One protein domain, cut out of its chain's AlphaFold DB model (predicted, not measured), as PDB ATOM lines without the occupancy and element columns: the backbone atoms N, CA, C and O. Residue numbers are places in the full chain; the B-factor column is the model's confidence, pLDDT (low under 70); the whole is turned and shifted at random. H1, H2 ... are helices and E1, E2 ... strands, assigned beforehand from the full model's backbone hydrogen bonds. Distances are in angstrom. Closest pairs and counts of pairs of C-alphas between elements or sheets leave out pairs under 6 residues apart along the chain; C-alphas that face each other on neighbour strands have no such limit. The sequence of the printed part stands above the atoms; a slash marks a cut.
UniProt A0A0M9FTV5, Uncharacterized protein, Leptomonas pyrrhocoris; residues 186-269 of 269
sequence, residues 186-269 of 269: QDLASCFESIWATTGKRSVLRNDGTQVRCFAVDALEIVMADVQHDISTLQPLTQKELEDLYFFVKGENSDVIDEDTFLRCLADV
ATOM      1  N   GLN A 186      28.789  26.827  -8.705       69.25
ATOM      2  CA  GLN A 186      29.397  25.754  -7.922       69.25
ATOM      3  C   GLN A 186      30.478  24.976  -8.694       69.25
ATOM      4  O   GLN A 186      31.512  24.629  -8.115       69.25
ATOM      5  N   ASP A 187      30.263  24.695  -9.976       69.00
ATOM      6  CA  ASP A 187      31.241  24.002 -10.820       69.00
ATOM      7  C   ASP A 187      32.443  24.913 -11.113       69.00
ATOM      8  O   ASP A 187      33.588  24.467 -11.022       69.00
ATOM      9  N   LEU A 188      32.201  26.207 -11.370       69.75
ATOM     10  CA  LEU A 188      33.262  27.209 -11.538       69.75
ATOM     11  C   LEU A 188      34.092  27.373 -10.261       69.75
ATOM     12  O   LEU A 188      35.320  27.357 -10.322       69.75
ATOM     13  N   ALA A 189      33.438  27.453  -9.101       71.25
ATOM     14  CA  ALA A 189      34.113  27.528  -7.808       71.25
ATOM     15  C   ALA A 189      34.932  26.261  -7.514       71.25
ATOM     16  O   ALA A 189      36.043  26.344  -6.994       71.25
ATOM     17  N   SER A 190      34.428  25.083  -7.892       76.06
ATOM     18  CA  SER A 190      35.156  23.814  -7.739       76.06
ATOM     19  C   SER A 190      36.377  23.733  -8.665       76.06
ATOM     20  O   SER A 190      37.434  23.228  -8.268       76.06
ATOM     21  N   CYS A 191      36.252  24.255  -9.887       77.88
ATOM     22  CA  CYS A 191      37.354  24.386 -10.835       77.88
ATOM     23  C   CYS A 191      38.433  25.334 -10.290       77.88
ATOM     24  O   CYS A 191      39.605  24.958 -10.204       77.88
ATOM     25  N   PHE A 192      38.026  26.515  -9.819       78.69
ATOM     26  CA  PHE A 192      38.924  27.481  -9.192       78.69
ATOM     27  C   PHE A 192      39.653  26.878  -7.987       78.69
ATOM     28  O   PHE A 192      40.873  26.984  -7.897       78.69
ATOM     29  N   GLU A 193      38.940  26.190  -7.090       81.94
ATOM     30  CA  GLU A 193      39.535  25.540  -5.916       81.94
ATOM     31  C   GLU A 193      40.591  24.500  -6.314       81.94
ATOM     32  O   GLU A 193      41.646  24.416  -5.685       81.94
ATOM     33  N   SER A 194      40.351  23.742  -7.385       81.94
ATOM     34  CA  SER A 194      41.297  22.736  -7.882       81.94
ATOM     35  C   SER A 194      42.586  23.378  -8.405       81.94
ATOM     36  O   SER A 194      43.688  22.939  -8.061       81.94
ATOM     37  N   ILE A 195      42.470  24.463  -9.174       80.38
ATOM     38  CA  ILE A 195      43.622  25.219  -9.685       80.38
ATOM     39  C   ILE A 195      44.358  25.903  -8.525       80.38
ATOM     40  O   ILE A 195      45.578  25.798  -8.400       80.38
ATOM     41  N   TRP A 196      43.632  26.551  -7.617       84.69
ATOM     42  CA  TRP A 196      44.192  27.235  -6.454       84.69
ATOM     43  C   TRP A 196      44.935  26.276  -5.511       84.69
ATOM     44  O   TRP A 196      46.036  26.583  -5.043       84.69
ATOM     45  N   ALA A 197      44.386  25.082  -5.271       84.31
ATOM     46  CA  ALA A 197      45.042  24.041  -4.487       84.31
ATOM     47  C   ALA A 197      46.340  23.551  -5.141       84.31
ATOM     48  O   ALA A 197      47.336  23.354  -4.442       84.31
ATOM     49  N   THR A 198      46.340  23.408  -6.467       83.81
ATOM     50  CA  THR A 198      47.488  22.924  -7.250       83.81
ATOM     51  C   THR A 198      48.601  23.972  -7.346       83.81
ATOM     52  O   THR A 198      49.782  23.642  -7.308       83.81
ATOM     53  N   THR A 199      48.240  25.254  -7.370       84.25
ATOM     54  CA  THR A 199      49.172  26.389  -7.492       84.25
ATOM     55  C   THR A 199      49.709  26.906  -6.146       84.25
ATOM     56  O   THR A 199      50.392  27.932  -6.083       84.25
ATOM     57  N   GLY A 200      49.450  26.182  -5.050       83.12
ATOM     58  CA  GLY A 200      50.039  26.450  -3.733       83.12
ATOM     59  C   GLY A 200      49.225  27.373  -2.824       83.12
ATOM     60  O   GLY A 200      49.781  27.913  -1.869       83.12
ATOM     61  N   LYS A 201      47.922  27.540  -3.085       85.38
ATOM     62  CA  LYS A 201      46.950  28.207  -2.199       85.38
ATOM     63  C   LYS A 201      47.317  29.639  -1.798       85.38
ATOM     64  O   LYS A 201      47.223  30.021  -0.631       85.38
ATOM     65  N   ARG A 202      47.754  30.448  -2.763       83.19
ATOM     66  CA  ARG A 202      48.158  31.840  -2.510       83.19
ATOM     67  C   ARG A 202      46.949  32.741  -2.233       83.19
ATOM     68  O   ARG A 202      45.881  32.573  -2.821       83.19
ATOM     69  N   SER A 203      47.122  33.719  -1.354       85.12
ATOM     70  CA  SER A 203      46.152  34.791  -1.131       85.12
ATOM     71  C   SER A 203      46.860  36.141  -1.077       85.12
ATOM     72  O   SER A 203      48.017  36.234  -0.660       85.12
ATOM     73  N   VAL A 204      46.170  37.188  -1.521       81.62
ATOM     74  CA  VAL A 204      46.651  38.573  -1.482       81.62
ATOM     75  C   VAL A 204      45.735  39.384  -0.575       81.62
ATOM     76  O   VAL A 204      44.514  39.226  -0.599       81.62
ATOM     77  N   LEU A 205      46.329  40.247   0.248       80.19
ATOM     78  CA  LEU A 205      45.591  41.209   1.059       80.19
ATOM     79  C   LEU A 205      45.214  42.406   0.176       80.19
ATOM     80  O   LEU A 205      46.100  43.111  -0.312       80.19
ATOM     81  N   ARG A 206      43.918  42.640  -0.043       75.75
ATOM     82  CA  ARG A 206      43.430  43.857  -0.704       75.75
ATOM     83  C   ARG A 206      43.568  45.065   0.228       75.75
ATOM     84  O   ARG A 206      43.701  44.943   1.447       75.75
ATOM     85  N   ASN A 207      43.500  46.256  -0.363       74.81
ATOM     86  CA  ASN A 207      43.605  47.540   0.341       74.81
ATOM     87  C   ASN A 207      42.497  47.759   1.392       74.81
ATOM     88  O   ASN A 207      42.646  48.597   2.277       74.81
ATOM     89  N   ASP A 208      41.399  47.010   1.297       78.00
ATOM     90  CA  ASP A 208      40.281  46.981   2.246       78.00
ATOM     91  C   ASP A 208      40.512  46.022   3.437       78.00
ATOM     92  O   ASP A 208      39.662  45.911   4.318       78.00
ATOM     93  N   GLY A 209      41.668  45.351   3.492       76.38
ATOM     94  CA  GLY A 209      42.022  44.372   4.522       76.38
ATOM     95  C   GLY A 209      41.483  42.964   4.262       76.38
ATOM     96  O   GLY A 209      41.736  42.061   5.063       76.38
ATOM     97  N   THR A 210      40.774  42.745   3.154       81.00
ATOM     98  CA  THR A 210      40.214  41.438   2.799       81.00
ATOM     99  C   THR A 210      41.293  40.560   2.173       81.00
ATOM    100  O   THR A 210      42.033  41.002   1.294       81.00
ATOM    101  N   GLN A 211      41.395  39.300   2.601       81.38
ATOM    102  CA  GLN A 211      42.223  38.321   1.895       81.38
ATOM    103  C   GLN A 211      41.439  37.732   0.732       81.38
ATOM    104  O   GLN A 211      40.362  37.176   0.931       81.38
ATOM    105  N   VAL A 212      42.013  37.815  -0.461       83.38
ATOM    106  CA  VAL A 212      41.417  37.276  -1.680       83.38
ATOM    107  C   VAL A 212      42.281  36.133  -2.190       83.38
ATOM    108  O   VAL A 212      43.508  36.246  -2.247       83.38
ATOM    109  N   ARG A 213      41.640  35.007  -2.515       85.81
ATOM    110  CA  ARG A 213      42.308  33.843  -3.104       85.81
ATOM    111  C   ARG A 213      42.679  34.141  -4.546       85.81
ATOM    112  O   ARG A 213      41.885  34.719  -5.287       85.81
ATOM    113  N   CYS A 214      43.883  33.741  -4.935       86.19
ATOM    114  CA  CYS A 214      44.386  34.045  -6.262       86.19
ATOM    115  C   CYS A 214      45.528  33.122  -6.701       86.19
ATOM    116  O   CYS A 214      46.216  32.523  -5.870       86.19
ATOM    117  N   PHE A 215      45.788  33.079  -8.004       84.31
ATOM    118  CA  PHE A 215      46.958  32.425  -8.594       84.31
ATOM    119  C   PHE A 215      47.534  33.257  -9.748       84.31
ATOM    120  O   PHE A 215      46.853  34.108 -10.311       84.31
ATOM    121  N   ALA A 216      48.816  33.057 -10.062       85.62
ATOM    122  CA  ALA A 216      49.481  33.765 -11.159       85.62
ATOM    123  C   ALA A 216      49.052  33.196 -12.521       85.62
ATOM    124  O   ALA A 216      48.777  31.999 -12.614       85.62
ATOM    125  N   VAL A 217      49.050  34.027 -13.566       82.50
ATOM    126  CA  VAL A 217      48.735  33.587 -14.940       82.50
ATOM    127  C   VAL A 217      49.693  32.477 -15.391       82.50
ATOM    128  O   VAL A 217      49.232  31.413 -15.788       82.50
ATOM    129  N   ASP A 218      50.999  32.639 -15.166       83.50
ATOM    130  CA  ASP A 218      52.024  31.626 -15.470       83.50
ATOM    131  C   ASP A 218      51.744  30.272 -14.786       83.50
ATOM    132  O   ASP A 218      52.106  29.205 -15.278       83.50
ATOM    133  N   ALA A 219      51.086  30.290 -13.621       81.62
ATOM    134  CA  ALA A 219      50.725  29.068 -12.909       81.62
ATOM    135  C   ALA A 219      49.516  28.365 -13.551       81.62
ATOM    136  O   ALA A 219      49.447  27.138 -13.534       81.62
ATOM    137  N   LEU A 220      48.585  29.125 -14.138       79.81
ATOM    138  CA  LEU A 220      47.482  28.584 -14.931       79.81
ATOM    139  C   LEU A 220      47.986  27.985 -16.252       79.81
ATOM    140  O   LEU A 220      47.484  26.943 -16.667       79.81
ATOM    141  N   GLU A 221      48.992  28.601 -16.878       81.56
ATOM    142  CA  GLU A 221      49.649  28.078 -18.085       81.56
ATOM    143  C   GLU A 221      50.218  26.675 -17.864       81.56
ATOM    144  O   GLU A 221      49.922  25.756 -18.627       81.56
ATOM    145  N   ILE A 222      50.963  26.492 -16.770       80.06
ATOM    146  CA  ILE A 222      51.554  25.198 -16.401       80.06
ATOM    147  C   ILE A 222      50.462  24.148 -16.169       80.06
ATOM    148  O   ILE A 222      50.514  23.067 -16.750       80.06
ATOM    149  N   VAL A 223      49.435  24.479 -15.377       80.62
ATOM    150  CA  VAL A 223      48.320  23.557 -15.097       80.62
ATOM    151  C   VAL A 223      47.584  23.172 -16.381       80.62
ATOM    152  O   VAL A 223      47.196  22.019 -16.550       80.62
ATOM    153  N   MET A 224      47.398  24.110 -17.311       76.75
ATOM    154  CA  MET A 224      46.723  23.831 -18.576       76.75
ATOM    155  C   MET A 224      47.557  22.965 -19.516       76.75
ATOM    156  O   MET A 224      46.993  22.086 -20.167       76.75
ATOM    157  N   ALA A 225      48.874  23.170 -19.560       77.38
ATOM    158  CA  ALA A 225      49.782  22.318 -20.319       77.38
ATOM    159  C   ALA A 225      49.761  20.868 -19.799       77.38
ATOM    160  O   ALA A 225      49.659  19.935 -20.597       77.38
ATOM    161  N   ASP A 226      49.766  20.685 -18.476       74.69
ATOM    162  CA  ASP A 226      49.682  19.365 -17.839       74.69
ATOM    163  C   ASP A 226      48.332  18.683 -18.134       74.69
ATOM    164  O   ASP A 226      48.280  17.531 -18.567       74.69
ATOM    165  N   VAL A 227      47.218  19.413 -18.002       71.62
ATOM    166  CA  VAL A 227      45.869  18.884 -18.279       71.62
ATOM    167  C   VAL A 227      45.685  18.520 -19.756       71.62
ATOM    168  O   VAL A 227      45.073  17.497 -20.066       71.62
ATOM    169  N   GLN A 228      46.219  19.318 -20.685       66.38
ATOM    170  CA  GLN A 228      46.174  18.993 -22.116       66.38
ATOM    171  C   GLN A 228      47.015  17.766 -22.470       66.38
ATOM    172  O   GLN A 228      46.668  17.045 -23.404       66.38
ATOM    173  N   HIS A 229      48.095  17.505 -21.729       65.94
ATOM    174  CA  HIS A 229      48.873  16.282 -21.888       65.94
ATOM    175  C   HIS A 229      48.082  15.048 -21.407       65.94
ATOM    176  O   HIS A 229      48.172  13.979 -22.021       65.94
ATOM    177  N   ASP A 230      47.294  15.178 -20.340       60.50
ATOM    178  CA  ASP A 230      46.556  14.059 -19.740       60.50
ATOM    179  C   ASP A 230      45.235  13.732 -20.464       60.50
ATOM    180  O   ASP A 230      44.811  12.568 -20.513       60.50
ATOM    181  N   ILE A 231      44.583  14.722 -21.080       58.34
ATOM    182  CA  ILE A 231      43.322  14.527 -21.809       58.34
ATOM    183  C   ILE A 231      43.607  14.116 -23.259       58.34
ATOM    184  O   ILE A 231      43.667  14.923 -24.179       58.34
ATOM    185  N   SER A 232      43.707  12.809 -23.482       54.25
ATOM    186  CA  SER A 232      43.950  12.205 -24.805       54.25
ATOM    187  C   SER A 232      42.702  12.105 -25.700       54.25
ATOM    188  O   SER A 232      42.789  11.646 -26.839       54.25
ATOM    189  N   THR A 233      41.531  12.519 -25.206       50.44
ATOM    190  CA  THR A 233      40.234  12.399 -25.897       50.44
ATOM    191  C   THR A 233      39.715  13.705 -26.498       50.44
ATOM    192  O   THR A 233      38.742  13.668 -27.252       50.44
ATOM    193  N   LEU A 234      40.339  14.845 -26.192       55.28
ATOM    194  CA  LEU A 234      39.965  16.157 -26.718       55.28
ATOM    195  C   LEU A 234      41.114  16.736 -27.537       55.28
ATOM    196  O   LEU A 234      42.286  16.523 -27.235       55.28
ATOM    197  N   GLN A 235      40.769  17.469 -28.594       59.53
ATOM    198  CA  GLN A 235      41.763  18.224 -29.343       59.53
ATOM    199  C   GLN A 235      42.298  19.345 -28.431       59.53
ATOM    200  O   GLN A 235      41.483  20.067 -27.850       59.53
ATOM    201  N   PRO A 236      43.626  19.482 -28.264       64.06
ATOM    202  CA  PRO A 236      44.199  20.513 -27.404       64.06
ATOM    203  C   PRO A 236      43.835  21.906 -27.923       64.06
ATOM    204  O   PRO A 236      43.676  22.100 -29.134       64.06
ATOM    205  N   LEU A 237      43.713  22.871 -27.007       61.50
ATOM    206  CA  LEU A 237      43.478  24.264 -27.383       61.50
ATOM    207  C   LEU A 237      44.668  24.772 -28.195       61.50
ATOM    208  O   LEU A 237      45.822  24.443 -27.917       61.50
ATOM    209  N   THR A 238      44.390  25.591 -29.203       74.88
ATOM    210  CA  THR A 238      45.464  26.262 -29.932       74.88
ATOM    211  C   THR A 238      46.133  27.310 -29.045       74.88
ATOM    212  O   THR A 238      45.514  27.869 -28.143       74.88
ATOM    213  N   GLN A 239      47.391  27.637 -29.349       71.94
ATOM    214  CA  GLN A 239      48.134  28.691 -28.649       71.94
ATOM    215  C   GLN A 239      47.353  30.015 -28.586       71.94
ATOM    216  O   GLN A 239      47.307  30.664 -27.549       71.94
ATOM    217  N   LYS A 240      46.669  30.370 -29.680       67.00
ATOM    218  CA  LYS A 240      45.835  31.571 -29.753       67.00
ATOM    219  C   LYS A 240      44.625  31.507 -28.812       67.00
ATOM    220  O   LYS A 240      44.299  32.494 -28.173       67.00
ATOM    221  N   GLU A 241      43.967  30.353 -28.715       63.06
ATOM    222  CA  GLU A 241      42.812  30.170 -27.822       63.06
ATOM    223  C   GLU A 241      43.221  30.196 -26.343       63.06
ATOM    224  O   GLU A 241      42.462  30.682 -25.509       63.06
ATOM    225  N   LEU A 242      44.426  29.719 -26.019       66.06
ATOM    226  CA  LEU A 242      45.005  29.848 -24.681       66.06
ATOM    227  C   LEU A 242      45.323  31.308 -24.339       66.06
ATOM    228  O   LEU A 242      44.948  31.771 -23.269       66.06
ATOM    229  N   GLU A 243      45.946  32.050 -25.257       69.81
ATOM    230  CA  GLU A 243      46.228  33.482 -25.082       69.81
ATOM    231  C   GLU A 243      44.945  34.303 -24.883       69.81
ATOM    232  O   GLU A 243      44.881  35.129 -23.970       69.81
ATOM    233  N   ASP A 244      43.906  34.029 -25.680       70.81
ATOM    234  CA  ASP A 244      42.592  34.663 -25.549       70.81
ATOM    235  C   ASP A 244      41.949  34.333 -24.184       70.81
ATOM    236  O   ASP A 244      41.405  35.222 -23.526       70.81
ATOM    237  N   LEU A 245      42.060  33.082 -23.712       69.31
ATOM    238  CA  LEU A 245      41.574  32.666 -22.391       69.31
ATOM    239  C   LEU A 245      42.311  33.393 -21.262       69.31
ATOM    240  O   LEU A 245      41.665  33.921 -20.359       69.31
ATOM    241  N   TYR A 246      43.645  33.435 -21.299       73.50
ATOM    242  CA  TYR A 246      44.444  34.099 -20.268       73.50
ATOM    243  C   TYR A 246      44.167  35.594 -20.224       73.50
ATOM    244  O   TYR A 246      44.027  36.149 -19.137       73.50
ATOM    245  N   PHE A 247      44.025  36.234 -21.385       73.94
ATOM    246  CA  PHE A 247      43.625  37.632 -21.466       73.94
ATOM    247  C   PHE A 247      42.235  37.862 -20.860       73.94
ATOM    248  O   PHE A 247      42.035  38.833 -20.139       73.94
ATOM    249  N   PHE A 248      41.297  36.946 -21.101       71.75
ATOM    250  CA  PHE A 248      39.923  37.048 -20.619       71.75
ATOM    251  C   PHE A 248      39.788  36.920 -19.093       71.75
ATOM    252  O   PHE A 248      39.002  37.640 -18.477       71.75
ATOM    253  N   VAL A 249      40.549  36.018 -18.465       68.56
ATOM    254  CA  VAL A 249      40.493  35.809 -17.003       68.56
ATOM    255  C   VAL A 249      41.440  36.725 -16.219       68.56
ATOM    256  O   VAL A 249      41.348  36.804 -14.993       68.56
ATOM    257  N   LYS A 250      42.353  37.425 -16.902       70.19
ATOM    258  CA  LYS A 250      43.263  38.399 -16.294       70.19
ATOM    259  C   LYS A 250      42.510  39.699 -15.992       70.19
ATOM    260  O   LYS A 250      41.953  40.334 -16.881       70.19
ATOM    261  N   GLY A 251      42.511  40.121 -14.727       62.59
ATOM    262  CA  GLY A 251      41.953  41.418 -14.326       62.59
ATOM    263  C   GLY A 251      42.749  42.593 -14.908       62.59
ATOM    264  O   GLY A 251      43.935  42.452 -15.203       62.59
ATOM    265  N   GLU A 252      42.115  43.768 -15.020       58.62
ATOM    266  CA  GLU A 252      42.560  44.903 -15.853       58.62
ATOM    267  C   GLU A 252      44.021  45.363 -15.688       58.62
ATOM    268  O   GLU A 252      44.513  46.027 -16.589       58.62
ATOM    269  N   ASN A 253      44.745  45.029 -14.609       56.38
ATOM    270  CA  ASN A 253      46.148  45.438 -14.417       56.38
ATOM    271  C   ASN A 253      46.973  44.493 -13.514       56.38
ATOM    272  O   ASN A 253      47.826  44.951 -12.751       56.38
ATOM    273  N   SER A 254      46.717  43.184 -13.535       66.12
ATOM    274  CA  SER A 254      47.355  42.248 -12.596       66.12
ATOM    275  C   SER A 254      47.796  40.960 -13.285       66.12
ATOM    276  O   SER A 254      46.987  40.325 -13.947       66.12
ATOM    277  N   ASP A 255      49.040  40.514 -13.075       76.25
ATOM    278  CA  ASP A 255      49.532  39.176 -13.488       76.25
ATOM    279  C   ASP A 255      48.972  38.036 -12.612       76.25
ATOM    280  O   ASP A 255      49.455  36.902 -12.609       76.25
ATOM    281  N   VAL A 256      47.941  38.356 -11.834       81.44
ATOM    282  CA  VAL A 256      47.292  37.489 -10.864       81.44
ATOM    283  C   VAL A 256      45.795  37.472 -11.152       81.44
ATOM    284  O   VAL A 256      45.178  38.529 -11.303       81.44
ATOM    285  N   ILE A 257      45.234  36.267 -11.181       80.62
ATOM    286  CA  ILE A 257      43.813  35.974 -11.355       80.62
ATOM    287  C   ILE A 257      43.219  35.763  -9.962       80.62
ATOM    288  O   ILE A 257      43.641  34.856  -9.235       80.62
ATOM    289  N   ASP A 258      42.276  36.620  -9.574       83.62
ATOM    290  CA  ASP A 258      41.528  36.468  -8.327       83.62
ATOM    291  C   ASP A 258      40.207  35.717  -8.532       83.62
ATOM    292  O   ASP A 258      39.687  35.632  -9.645       83.62
ATOM    293  N   GLU A 259      39.699  35.126  -7.451       79.94
ATOM    294  CA  GLU A 259      38.494  34.292  -7.484       79.94
ATOM    295  C   GLU A 259      37.264  35.036  -8.012       79.94
ATOM    296  O   GLU A 259      36.562  34.521  -8.879       79.94
ATOM    297  N   ASP A 260      37.027  36.261  -7.538       79.50
ATOM    298  CA  ASP A 260      35.867  37.058  -7.942       79.50
ATOM    299  C   ASP A 260      35.900  37.364  -9.446       79.50
ATOM    300  O   ASP A 260      34.865  37.346 -10.111       79.50
ATOM    301  N   THR A 261      37.085  37.664  -9.980       77.94
ATOM    302  CA  THR A 261      37.304  37.957 -11.400       77.94
ATOM    303  C   THR A 261      37.128  36.697 -12.235       77.94
ATOM    304  O   THR A 261      36.421  36.730 -13.235       77.94
ATOM    305  N   PHE A 262      37.687  35.569 -11.793       70.75
ATOM    306  CA  PHE A 262      37.534  34.283 -12.470       70.75
ATOM    307  C   PHE A 262      36.066  33.849 -12.560       70.75
ATOM    308  O   PHE A 262      35.591  33.493 -13.638       70.75
ATOM    309  N   LEU A 263      35.337  33.916 -11.440       71.94
ATOM    310  CA  LEU A 263      33.920  33.555 -11.387       71.94
ATOM    311  C   LEU A 263      33.074  34.503 -12.232       71.94
ATOM    312  O   LEU A 263      32.232  34.033 -12.986       71.94
ATOM    313  N   ARG A 264      33.311  35.818 -12.155       69.88
ATOM    314  CA  ARG A 264      32.567  36.806 -12.947       69.88
ATOM    315  C   ARG A 264      32.782  36.610 -14.444       69.88
ATOM    316  O   ARG A 264      31.811  36.491 -15.178       69.88
ATOM    317  N   CYS A 265      34.037  36.517 -14.883       66.69
ATOM    318  CA  CYS A 265      34.353  36.345 -16.297       66.69
ATOM    319  C   CYS A 265      33.723  35.066 -16.861       66.69
ATOM    320  O   CYS A 265      33.203  35.088 -17.966       66.69
ATOM    321  N   LEU A 266      33.727  33.957 -16.117       62.56
ATOM    322  CA  LEU A 266      33.231  32.673 -16.627       62.56
ATOM    323  C   LEU A 266      31.739  32.411 -16.366       62.56
ATOM    324  O   LEU A 266      31.187  31.506 -16.983       62.56
ATOM    325  N   ALA A 267      31.088  33.161 -15.471       58.28
ATOM    326  CA  ALA A 267      29.645  33.061 -15.226       58.28
ATOM    327  C   ALA A 267      28.803  33.936 -16.174       58.28
ATOM    328  O   ALA A 267      27.621  33.647 -16.359       58.28
ATOM    329  N   ASP A 268      29.401  34.982 -16.758       49.38
ATOM    330  CA  ASP A 268      28.750  35.912 -17.696       49.38
ATOM    331  C   ASP A 268      28.793  35.433 -19.172       49.38
ATOM    332  O   ASP A 268      28.327  36.148 -20.064       49.38
ATOM    333  N   VAL A 269      29.333  34.230 -19.431       43.50
ATOM    334  CA  VAL A 269      29.458  33.570 -20.754       43.50
ATOM    335  C   VAL A 269      28.421  32.458 -20.909       43.50
ATOM    336  O   VAL A 269      27.808  32.376 -21.999       43.50
TER     337      VAL A 269
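This is residues 186 to 269 of the 269 residues of an uncharacterized protein of Leptomonas pyrrhocoris (UniProt A0A0M9FTV5). A small staggered sheet of three strands has H1 crossing one of its faces, while the E1-E2 hairpin reaches toward one end of an elongated domain and H2 and H3 extend toward the other. The link from H2 to H3 turns the chain back at that far end, where residues 229 to 235 stick out; H4 follows E3 directly and packs on H1 and H3. The printed part has 84 residues, with four named helices and three named strands in the order H1 E1 E2 H2 H3 E3 H4. The sheet runs E1 E2 E3, antiparallel throughout, and the class is mixed, helices and strands. The whole is compact, with a radius of gyration of the C-alphas of 13.3 A, and spans 44 by 24 by 23 A.

In the sheet, E1 is residues 203 to 205, E2 residues 211 to 216, 15.6 A long, and E3 residues 256 to 258. H1, residues 186 to 198, is 18.3 A long and begins with C-alpha 186 at (29.397, 25.754, -7.922). H2, residues 217 to 230, is 20.2 A long and ends with C-alpha 230 at (46.556, 14.059, -19.740). H3, residues 239 to 249, measures 15.6 A. H4, residues 259 to 267, measures 11.8 A and ends with C-alpha 267 at (29.645, 33.061, -15.226).

E2 is staggered: its residues 211 to 213 pair with E1, and 214 to 216 with E3. In the hairpin E1 and E2, N 204 and O 212 are 2.9 A apart, within hydrogen-bond range; between E2 and E3, N 257 and O 215 are 2.8 A apart, also within range. H1 is on the sheet at a height of 10.7 A, over E2 and only just over E3, with 3 C-alphas on E3; it runs across the strands, at 65 degrees to E2 on the local plane. H2 only grazes the sheet with residues 217 to 220, and H4 with 259 to 262. H1 and H4 touch at a steep tilt of 44 degrees, opposite ways, their closest C-alphas those of Leu 188 and Leu 263, 6.4 A apart. H1 and H2 only just touch, with 3 pairs of C-alphas within 8 A, the closest those of Ile 195 and Leu 220, 7.3 A apart; they are about perpendicular, at 81 degrees. H3 and H4 touch at a steep tilt of 63 degrees, with the C-alphas of Val 249 and Phe 262 closest, at 5.6 A. H2 and H4 are apart. In H1, H2, H3 and H4 every O i to N i+4 pair is within hydrogen-bond range.

The two C-alphas farthest apart, those of Asp 208 and Thr 233, are 44.6 A apart. The printed part has no cut, and no link is long. The mean pLDDT of the printed part is 73.3; 29 residues are under 70, among them 228 to 237 and 264 to 269.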